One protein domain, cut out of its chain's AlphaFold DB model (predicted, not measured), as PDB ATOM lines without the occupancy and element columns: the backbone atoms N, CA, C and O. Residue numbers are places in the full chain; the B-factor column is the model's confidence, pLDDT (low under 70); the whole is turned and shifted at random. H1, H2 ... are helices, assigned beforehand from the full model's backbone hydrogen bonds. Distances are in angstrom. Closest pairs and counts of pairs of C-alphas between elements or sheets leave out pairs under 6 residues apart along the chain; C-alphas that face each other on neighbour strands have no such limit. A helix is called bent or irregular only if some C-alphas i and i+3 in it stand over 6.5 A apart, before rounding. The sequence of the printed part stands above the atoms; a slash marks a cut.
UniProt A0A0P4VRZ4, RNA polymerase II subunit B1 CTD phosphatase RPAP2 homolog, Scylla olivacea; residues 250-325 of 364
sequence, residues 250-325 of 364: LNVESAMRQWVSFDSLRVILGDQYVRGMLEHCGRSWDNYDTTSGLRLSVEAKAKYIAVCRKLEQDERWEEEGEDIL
ATOM      1  N   LEU A 250     579.276 309.347 468.392       78.50
ATOM      2  CA  LEU A 250     579.411 310.421 467.400       78.50
ATOM      3  C   LEU A 250     580.487 311.445 467.794       78.50
ATOM      4  O   LEU A 250     581.211 311.951 466.933       78.50
ATOM      5  N   ASN A 251     580.642 311.723 469.089       78.75
ATOM      6  CA  ASN A 251     581.703 312.584 469.607       78.75
ATOM      7  C   ASN A 251     583.085 311.954 469.411       78.75
ATOM      8  O   ASN A 251     584.015 312.635 468.974       78.75
ATOM      9  N   VAL A 252     583.217 310.652 469.678       81.38
ATOM     10  CA  VAL A 252     584.451 309.891 469.440       81.38
ATOM     11  C   VAL A 252     584.784 309.854 467.950       81.38
ATOM     12  O   VAL A 252     585.929 310.097 467.577       81.38
ATOM     13  N   GLU A 253     583.797 309.621 467.084       80.06
ATOM     14  CA  GLU A 253     583.991 309.615 465.635       80.06
ATOM     15  C   GLU A 253     584.418 310.998 465.115       80.06
ATOM     16  O   GLU A 253     585.377 311.110 464.349       80.06
ATOM     17  N   SER A 254     583.752 312.063 465.566       78.62
ATOM     18  CA  SER A 254     584.103 313.450 465.242       78.62
ATOM     19  C   SER A 254     585.524 313.790 465.697       78.62
ATOM     20  O   SER A 254     586.308 314.342 464.922       78.62
ATOM     21  N   ALA A 255     585.900 313.390 466.915       78.12
ATOM     22  CA  ALA A 255     587.257 313.554 467.418       78.12
ATOM     23  C   ALA A 255     588.258 312.782 466.547       78.12
ATOM     24  O   ALA A 255     589.207 313.372 466.039       78.12
ATOM     25  N   MET A 256     588.021 311.498 466.276       78.50
ATOM     26  CA  MET A 256     588.892 310.695 465.415       78.50
ATOM     27  C   MET A 256     589.065 311.324 464.030       78.50
ATOM     28  O   MET A 256     590.193 311.478 463.569       78.50
ATOM     29  N   ARG A 257     587.989 311.793 463.392       76.50
ATOM     30  CA  ARG A 257     588.050 312.468 462.083       76.50
ATOM     31  C   ARG A 257     588.873 313.757 462.096       76.50
ATOM     32  O   ARG A 257     589.460 314.101 461.077       76.50
ATOM     33  N   GLN A 258     588.936 314.464 463.224       78.06
ATOM     34  CA  GLN A 258     589.749 315.676 463.365       78.06
ATOM     35  C   GLN A 258     591.248 315.394 463.536       78.06
ATOM     36  O   GLN A 258     592.060 316.276 463.253       78.06
ATOM     37  N   TRP A 259     591.613 314.200 464.013       77.25
ATOM     38  CA  TRP A 259     593.001 313.812 464.294       77.25
ATOM     39  C   TRP A 259     593.590 312.855 463.251       77.25
ATOM     40  O   TRP A 259     594.807 312.831 463.064       77.25
ATOM     41  N   VAL A 260     592.753 312.089 462.550       77.88
ATOM     42  CA  VAL A 260     593.185 311.180 461.486       77.88
ATOM     43  C   VAL A 260     593.639 311.989 460.275       77.88
ATOM     44  O   VAL A 260     592.859 312.678 459.621       77.88
ATOM     45  N   SER A 261     594.928 311.877 459.968       74.12
ATOM     46  CA  SER A 261     595.534 312.464 458.777       74.12
ATOM     47  C   SER A 261     595.644 311.440 457.646       74.12
ATOM     48  O   SER A 261     595.516 310.233 457.857       74.12
ATOM     49  N   PHE A 262     595.937 311.917 456.438       74.69
ATOM     50  CA  PHE A 262     596.217 311.039 455.303       74.69
ATOM     51  C   PHE A 262     597.398 310.092 455.585       74.69
ATOM     52  O   PHE A 262     597.312 308.898 455.305       74.69
ATOM     53  N   ASP A 263     598.450 310.591 456.237       73.38
ATOM     54  CA  ASP A 263     599.588 309.772 456.666       73.38
ATOM     55  C   ASP A 263     599.173 308.716 457.702       73.38
ATOM     56  O   ASP A 263     599.629 307.576 457.642       73.38
ATOM     57  N   SER A 264     598.249 309.051 458.611       77.25
ATOM     58  CA  SER A 264     597.679 308.086 459.562       77.25
ATOM     59  C   SER A 264     596.964 306.942 458.837       77.25
ATOM     60  O   SER A 264     597.146 305.780 459.194       77.25
ATOM     61  N   LEU A 265     596.195 307.246 457.785       76.44
ATOM     62  CA  LEU A 265     595.503 306.234 456.980       76.44
ATOM     63  C   LEU A 265     596.477 305.343 456.205       76.44
ATOM     64  O   LEU A 265     596.267 304.133 456.139       76.44
ATOM     65  N   ARG A 266     597.565 305.911 455.672       77.62
ATOM     66  CA  ARG A 266     598.637 305.148 455.013       77.62
ATOM     67  C   ARG A 266     599.309 304.157 455.956       77.62
ATOM     68  O   ARG A 266     599.545 303.020 455.562       77.62
ATOM     69  N   VAL A 267     599.575 304.560 457.199       78.56
ATOM     70  CA  VAL A 267     600.180 303.679 458.212       78.56
ATOM     71  C   VAL A 267     599.222 302.563 458.632       78.56
ATOM     72  O   VAL A 267     599.643 301.417 458.743       78.56
ATOM     73  N   ILE A 268     597.944 302.884 458.857       81.50
ATOM     74  CA  ILE A 268     596.968 301.922 459.394       81.50
ATOM     75  C   ILE A 268     596.497 300.930 458.322       81.50
ATOM     76  O   ILE A 268     596.409 299.735 458.590       81.50
ATOM     77  N   LEU A 269     596.176 301.414 457.121       81.38
ATOM     78  CA  LEU A 269     595.563 300.611 456.056       81.38
ATOM     79  C   LEU A 269     596.570 300.152 454.991       81.38
ATOM     80  O   LEU A 269     596.273 299.258 454.200       81.38
ATOM     81  N   GLY A 270     597.765 300.743 454.974       79.56
ATOM     82  CA  GLY A 270     598.795 300.482 453.978       79.56
ATOM     83  C   GLY A 270     598.607 301.281 452.686       79.56
ATOM     84  O   GLY A 270     597.494 301.542 452.223       79.56
ATOM     85  N   ASP A 271     599.727 301.628 452.049       79.19
ATOM     86  CA  ASP A 271     599.756 302.469 450.844       79.19
ATOM     87  C   ASP A 271     598.932 301.900 449.676       79.19
ATOM     88  O   ASP A 271     598.301 302.659 448.946       79.19
ATOM     89  N   GLN A 272     598.906 300.575 449.495       78.62
ATOM     90  CA  GLN A 272     598.159 299.940 448.400       78.62
ATOM     91  C   GLN A 272     596.643 300.082 448.569       78.62
ATOM     92  O   GLN A 272     595.933 300.315 447.594       78.62
ATOM     93  N   TYR A 273     596.151 299.990 449.806       83.12
ATOM     94  CA  TYR A 273     594.727 300.121 450.093       83.12
ATOM     95  C   TYR A 273     594.263 301.573 449.935       83.12
ATOM     96  O   TYR A 273     593.247 301.844 449.298       83.12
ATOM     97  N   VAL A 274     595.054 302.528 450.438       81.00
ATOM     98  CA  VAL A 274     594.752 303.962 450.307       81.00
ATOM     99  C   VAL A 274     594.803 304.419 448.841       81.00
ATOM    100  O   VAL A 274     593.985 305.250 448.444       81.00
ATOM    101  N   ARG A 275     595.692 303.845 448.013       79.62
ATOM    102  CA  ARG A 275     595.701 304.057 446.549       79.62
ATOM    103  C   ARG A 275     594.378 303.656 445.911       79.62
ATOM    104  O   ARG A 275     593.748 304.495 445.274       79.62
ATOM    105  N   GLY A 276     593.923 302.426 446.155       82.44
ATOM    106  CA  GLY A 276     592.640 301.950 445.631       82.44
ATOM    107  C   GLY A 276     591.465 302.816 446.096       82.44
ATOM    108  O   GLY A 276     590.606 303.180 445.298       82.44
ATOM    109  N   MET A 277     591.457 303.239 447.367       82.12
ATOM    110  CA  MET A 277     590.434 304.162 447.878       82.12
ATOM    111  C   MET A 277     590.427 305.512 447.142       82.12
ATOM    112  O   MET A 277     589.358 306.021 446.807       82.12
ATOM    113  N   LEU A 278     591.600 306.102 446.887       79.31
ATOM    114  CA  LEU A 278     591.716 307.383 446.182       79.31
ATOM    115  C   LEU A 278     591.269 307.284 444.721       79.31
ATOM    116  O   LEU A 278     590.571 308.182 444.246       79.31
ATOM    117  N   GLU A 279     591.609 306.185 444.047       80.19
ATOM    118  CA  GLU A 279     591.176 305.890 442.677       80.19
ATOM    119  C   GLU A 279     589.648 305.793 442.587       80.19
ATOM    120  O   GLU A 279     589.040 306.441 441.733       80.19
ATOM    121  N   HIS A 280     589.005 305.097 443.531       77.50
ATOM    122  CA  HIS A 280     587.541 305.047 443.629       77.50
ATOM    123  C   HIS A 280     586.899 306.414 443.915       77.50
ATOM    124  O   HIS A 280     585.770 306.665 443.498       77.50
ATOM    125  N   CYS A 281     587.613 307.315 444.592       78.19
ATOM    126  CA  CYS A 281     587.161 308.681 444.866       78.19
ATOM    127  C   CYS A 281     587.542 309.689 443.764       78.19
ATOM    128  O   CYS A 281     587.309 310.888 443.937       78.19
ATOM    129  N   GLY A 282     588.158 309.240 442.663       75.62
ATOM    130  CA  GLY A 282     588.563 310.090 441.540       75.62
ATOM    131  C   GLY A 282     589.707 311.061 441.855       75.62
ATOM    132  O   GLY A 282     589.801 312.121 441.234       75.62
ATOM    133  N   ARG A 283     590.564 310.749 442.835       77.38
ATOM    134  CA  ARG A 283     591.720 311.577 443.223       77.38
ATOM    135  C   ARG A 283     593.026 310.907 442.802       77.38
ATOM    136  O   ARG A 283     593.187 309.706 442.971       77.38
ATOM    137  N   SER A 284     593.976 311.694 442.290       73.19
ATOM    138  CA  SER A 284     595.304 311.182 441.924       73.19
ATOM    139  C   SER A 284     596.196 311.021 443.152       73.19
ATOM    140  O   SER A 284     596.267 311.918 443.997       73.19
ATOM    141  N   TRP A 285     596.910 309.897 443.208       71.19
ATOM    142  CA  TRP A 285     597.935 309.620 444.209       71.19
ATOM    143  C   TRP A 285     599.093 310.631 444.159       71.19
ATOM    144  O   TRP A 285     599.639 310.987 445.198       71.19
ATOM    145  N   ASP A 286     599.419 311.153 442.973       66.50
ATOM    146  CA  ASP A 286     600.587 312.020 442.751       66.50
ATOM    147  C   ASP A 286     600.458 313.413 443.389       66.50
ATOM    148  O   ASP A 286     601.449 314.122 443.555       66.50
ATOM    149  N   ASN A 287     599.245 313.807 443.794       62.97
ATOM    150  CA  ASN A 287     599.007 315.061 444.515       62.97
ATOM    151  C   ASN A 287     599.424 314.996 445.995       62.97
ATOM    152  O   ASN A 287     599.386 316.016 446.687       62.97
ATOM    153  N   TYR A 288     599.788 313.813 446.494       63.75
ATOM    154  CA  TYR A 288     600.146 313.579 447.885       63.75
ATOM    155  C   TYR A 288     601.633 313.228 447.954       63.75
ATOM    156  O   TYR A 288     602.042 312.116 447.632       63.75
ATOM    157  N   ASP A 289     602.442 314.221 448.327       55.31
ATOM    158  CA  ASP A 289     603.902 314.134 448.390       55.31
ATOM    159  C   ASP A 289     604.364 312.874 449.149       55.31
ATOM    160  O   ASP A 289     604.081 312.672 450.330       55.31
ATOM    161  N   THR A 290     605.100 312.002 448.461       55.53
ATOM    162  CA  THR A 290     605.710 310.788 449.025       55.53
ATOM    163  C   THR A 290     606.869 311.072 449.984       55.53
ATOM    164  O   THR A 290     607.365 310.140 450.615       55.53
ATOM    165  N   THR A 291     607.306 312.328 450.105       53.28
ATOM    166  CA  THR A 291     608.519 312.727 450.839       53.28
ATOM    167  C   THR A 291     608.231 313.348 452.208       53.28
ATOM    168  O   THR A 291     609.151 313.597 452.991       53.28
ATOM    169  N   SER A 292     606.970 313.606 452.549       50.91
ATOM    170  CA  SER A 292     606.620 314.275 453.799       50.91
ATOM    171  C   SER A 292     606.585 313.293 454.969       50.91
ATOM    172  O   SER A 292     605.557 312.699 455.274       50.91
ATOM    173  N   GLY A 293     607.708 313.148 455.676       56.38
ATOM    174  CA  GLY A 293     607.687 312.581 457.025       56.38
ATOM    175  C   GLY A 293     606.714 313.375 457.900       56.38
ATOM    176  O   GLY A 293     606.883 314.587 457.996       56.38
ATOM    177  N   LEU A 294     605.698 312.701 458.462       55.88
ATOM    178  CA  LEU A 294     604.649 313.192 459.381       55.88
ATOM    179  C   LEU A 294     604.593 314.726 459.528       55.88
ATOM    180  O   LEU A 294     604.825 315.297 460.602       55.88
ATOM    181  N   ARG A 295     604.303 315.442 458.437       56.88
ATOM    182  CA  ARG A 295     604.254 316.905 458.477       56.88
ATOM    183  C   ARG A 295     602.861 317.301 458.933       56.88
ATOM    184  O   ARG A 295     602.043 317.762 458.148       56.88
ATOM    185  N   LEU A 296     602.614 317.132 460.231       60.78
ATOM    186  CA  LEU A 296     601.410 317.633 460.888       60.78
ATOM    187  C   LEU A 296     601.215 319.113 460.514       60.78
ATOM    188  O   LEU A 296     602.178 319.896 460.529       60.78
ATOM    189  N   SER A 297     599.982 319.494 460.173       67.69
ATOM    190  CA  SER A 297     599.644 320.894 459.910       67.69
ATOM    191  C   SER A 297     599.982 321.754 461.133       67.69
ATOM    192  O   SER A 297     600.046 321.256 462.258       67.69
ATOM    193  N   VAL A 298     600.220 323.053 460.937       71.50
ATOM    194  CA  VAL A 298     600.541 323.975 462.047       71.50
ATOM    195  C   VAL A 298     599.448 323.932 463.122       71.50
ATOM    196  O   VAL A 298     599.749 323.901 464.313       71.50
ATOM    197  N   GLU A 299     598.189 323.819 462.700       71.75
ATOM    198  CA  GLU A 299     597.030 323.669 463.580       71.75
ATOM    199  C   GLU A 299     597.015 322.321 464.318       71.75
ATOM    200  O   GLU A 299     596.787 322.290 465.525       71.75
ATOM    201  N   ALA A 300     597.317 321.208 463.639       68.00
ATOM    202  CA  ALA A 300     597.398 319.889 464.272       68.00
ATOM    203  C   ALA A 300     598.564 319.799 465.272       68.00
ATOM    204  O   ALA A 300     598.416 319.218 466.345       68.00
ATOM    205  N   LYS A 301     599.704 320.437 464.972       70.56
ATOM    206  CA  LYS A 301     600.846 320.552 465.896       70.56
ATOM    207  C   LYS A 301     600.494 321.366 467.135       70.56
ATOM    208  O   LYS A 301     600.840 320.961 468.240       70.56
ATOM    209  N   ALA A 302     599.795 322.488 466.970       75.94
ATOM    210  CA  ALA A 302     599.345 323.303 468.096       75.94
ATOM    211  C   ALA A 302     598.366 322.531 468.998       75.94
ATOM    212  O   ALA A 302     598.510 322.566 470.220       75.94
ATOM    213  N   LYS A 303     597.429 321.777 468.403       76.38
ATOM    214  CA  LYS A 303     596.520 320.886 469.142       76.38
ATOM    215  C   LYS A 303     597.280 319.789 469.888       76.38
ATOM    216  O   LYS A 303     597.022 319.585 471.067       76.38
ATOM    217  N   TYR A 304     598.240 319.130 469.239       76.81
ATOM    218  CA  TYR A 304     599.088 318.113 469.868       76.81
ATOM    219  C   TYR A 304     599.846 318.670 471.081       76.81
ATOM    220  O   TYR A 304     599.769 318.106 472.165       76.81
ATOM    221  N   ILE A 305     600.497 319.830 470.937       78.38
ATOM    222  CA  ILE A 305     601.214 320.490 472.039       78.38
ATOM    223  C   ILE A 305     600.262 320.848 473.186       78.38
ATOM    224  O   ILE A 305     600.629 320.707 474.349       78.38
ATOM    225  N   ALA A 306     599.045 321.307 472.884       80.06
ATOM    226  CA  ALA A 306     598.045 321.598 473.907       80.06
ATOM    227  C   ALA A 306     597.602 320.332 474.664       80.06
ATOM    228  O   ALA A 306     597.445 320.390 475.880       80.06
ATOM    229  N   VAL A 307     597.455 319.198 473.969       79.69
ATOM    230  CA  VAL A 307     597.159 317.900 474.595       79.69
ATOM    231  C   VAL A 307     598.321 317.444 475.475       79.69
ATOM    232  O   VAL A 307     598.082 317.120 476.630       79.69
ATOM    233  N   CYS A 308     599.566 317.497 474.990       77.44
ATOM    234  CA  CYS A 308     600.741 317.156 475.799       77.44
ATOM    235  C   CYS A 308     600.832 318.022 477.059       77.44
ATOM    236  O   CYS A 308     600.971 317.491 478.149       77.44
ATOM    237  N   ARG A 309     600.654 319.344 476.935       84.94
ATOM    238  CA  ARG A 309     600.646 320.258 478.090       84.94
ATOM    239  C   ARG A 309     599.534 319.958 479.085       84.94
ATOM    240  O   ARG A 309     599.712 320.218 480.268       84.94
ATOM    241  N   LYS A 310     598.378 319.489 478.609       86.69
ATOM    242  CA  LYS A 310     597.270 319.095 479.476       86.69
ATOM    243  C   LYS A 310     597.584 317.787 480.197       86.69
ATOM    244  O   LYS A 310     597.407 317.733 481.399       86.69
ATOM    245  N   LEU A 311     598.121 316.791 479.494       78.81
ATOM    246  CA  LEU A 311     598.564 315.535 480.103       78.81
ATOM    247  C   LEU A 311     599.661 315.777 481.148       78.81
ATOM    248  O   LEU A 311     599.549 315.278 482.252       78.81
ATOM    249  N   GLU A 312     600.640 316.639 480.863       83.75
ATOM    250  CA  GLU A 312     601.673 317.051 481.830       83.75
ATOM    251  C   GLU A 312     601.104 317.815 483.044       83.75
ATOM    252  O   GLU A 312     601.726 317.859 484.107       83.75
ATOM    253  N   GLN A 313     599.963 318.496 482.886       78.19
ATOM    254  CA  GLN A 313     599.257 319.145 483.996       78.19
ATOM    255  C   GLN A 313     598.464 318.127 484.809       78.19
ATOM    256  O   GLN A 313     598.518 318.191 486.031       78.19
ATOM    257  N   ASP A 314     597.782 317.197 484.143       74.44
ATOM    258  CA  ASP A 314     597.004 316.133 484.772       74.44
ATOM    259  C   ASP A 314     597.934 315.172 485.541       74.44
ATOM    260  O   ASP A 314     597.673 314.898 486.704       74.44
ATOM    261  N   GLU A 315     599.080 314.774 484.971       77.88
ATOM    262  CA  GLU A 315     600.125 313.983 485.652       77.88
ATOM    263  C   GLU A 315     600.650 314.703 486.899       77.88
ATOM    264  O   GLU A 315     600.726 314.122 487.975       77.88
ATOM    265  N   ARG A 316     600.940 316.007 486.796       71.31
ATOM    266  CA  ARG A 316     601.363 316.810 487.954       71.31
ATOM    267  C   ARG A 316     600.264 316.916 489.009       71.31
ATOM    268  O   ARG A 316     600.567 316.960 490.192       71.31
ATOM    269  N   TRP A 317     598.999 317.002 488.601       70.44
ATOM    270  CA  TRP A 317     597.860 317.030 489.520       70.44
ATOM    271  C   TRP A 317     597.635 315.676 490.195       70.44
ATOM    272  O   TRP A 317     597.229 315.647 491.353       70.44
ATOM    273  N   GLU A 318     597.897 314.571 489.498       70.94
ATOM    274  CA  GLU A 318     597.898 313.225 490.070       70.94
ATOM    275  C   GLU A 318     599.049 313.064 491.071       70.94
ATOM    276  O   GLU A 318     598.789 312.660 492.201       70.94
ATOM    277  N   GLU A 319     600.267 313.497 490.733       66.00
ATOM    278  CA  GLU A 319     601.424 313.527 491.646       66.00
ATOM    279  C   GLU A 319     601.167 314.422 492.876       66.00
ATOM    280  O   GLU A 319     601.384 314.009 494.013       66.00
ATOM    281  N   GLU A 320     600.635 315.634 492.681       64.94
ATOM    282  CA  GLU A 320     600.243 316.531 493.778       64.94
ATOM    283  C   GLU A 320     599.080 315.945 494.598       64.94
ATOM    284  O   GLU A 320     599.010 316.146 495.810       64.94
ATOM    285  N   GLY A 321     598.163 315.203 493.972       57.75
ATOM    286  CA  GLY A 321     597.079 314.472 494.626       57.75
ATOM    287  C   GLY A 321     597.576 313.298 495.474       57.75
ATOM    288  O   GLY A 321     597.080 313.091 496.586       57.75
ATOM    289  N   GLU A 322     598.583 312.571 494.995       53.59
ATOM    290  CA  GLU A 322     599.295 311.530 495.740       53.59
ATOM    291  C   GLU A 322     600.091 312.130 496.913       53.59
ATOM    292  O   GLU A 322     599.967 311.646 498.041       53.59
ATOM    293  N   ASP A 323     600.769 313.265 496.716       51.31
ATOM    294  CA  ASP A 323     601.425 314.036 497.785       51.31
ATOM    295  C   ASP A 323     600.418 314.563 498.826       51.31
ATOM    296  O   ASP A 323     600.701 314.635 500.029       51.31
ATOM    297  N   ILE A 324     599.209 314.932 498.393       53.25
ATOM    298  CA  ILE A 324     598.106 315.324 499.275       53.25
ATOM    299  C   ILE A 324     597.601 314.117 500.081       53.25
ATOM    300  O   ILE A 324     597.284 314.289 501.263       53.25
ATOM    301  N   LEU A 325     597.545 312.909 499.513       46.91
ATOM    302  CA  LEU A 325     597.205 311.685 500.253       46.91
ATOM    303  C   LEU A 325     598.288 311.323 501.282       46.91
ATOM    304  O   LEU A 325     597.945 310.941 502.405       46.91
TER     305      LEU A 325
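AT A GLANCE: This is residues 250 to 325 of the 364 residues of the protein "RNA polymerase II subunit B1 CTD phosphatase RPAP2 homolog" of Scylla olivacea (UniProt A0A0P4VRZ4). A long straight helix, H4, sticks out as an arm with its residues 305 to 325 from a small loose body, which holds the two short helices H2 and H3 and the long unnamed stretch of residues 281 to 297. H1 is a second, shorter arm, sticking out with residues 250 to 257, and its last residue comes near the first turns of H4. The printed part has 76 residues with four named helices, in the order H1, H2, H3, H4, and no named strand; its class is all helix. The whole is extended, with a radius of gyration of the C-alphas of 18.1 A, and it spans 58 by 29 by 19 A, the arm of H4 making the length.

IN THESE COORDINATES: H1 is residues 250 to 259, 14.3 A from first to last C-alpha, and begins at C-alpha 250 at (579.411, 310.421, 467.400). H2 is residues 262 to 269. H3 is residues 271 to 280, 14.4 A long, and ends at C-alpha 280 at (587.541, 305.047, 443.629). H4, the longest helix, is residues 298 to 325, 40.3 A from first to last C-alpha, and ends at C-alpha 325 at (597.205, 311.685, 500.253). No helix is bent.

HOW THE PARTS SIT: H1 touches no helix. It is close to H4 but not clearly touching: their closest C-alphas, those of Trp 259 and Ala 300, are 7.5 A apart. H1 and H4 run opposite ways at a steep tilt of 62 degrees. H1 and H2 are apart, and so are H1 and H3. H2 and H3 are close but not clearly touching, with the closest C-alphas, those of Arg 266 and Val 274, 6.2 A apart. They run opposite ways at a steep tilt of 68 degrees, only just short of about perpendicular. H4 is apart from H2 and from H3. In H1, H2, H3 and H4 every O i to N i+4 pair is within hydrogen-bond range.

THE WHOLE: The two C-alphas farthest apart are those of Gly 282 and Leu 325, at 59.4 A. Without the stretches that stand free, residues 250 to 257 and 305 to 325, the remaining 47 residues span 32 by 18 by 17 A. The links H1 to H2 and H2 to H3 are tight, and the link H3 to H4, 17 residues, is long. The printed part has no cut. Its mean pLDDT is 72.6, and the model's confidence is under 70 at residues 286 to 297, residue 300 and residues 319 to 325.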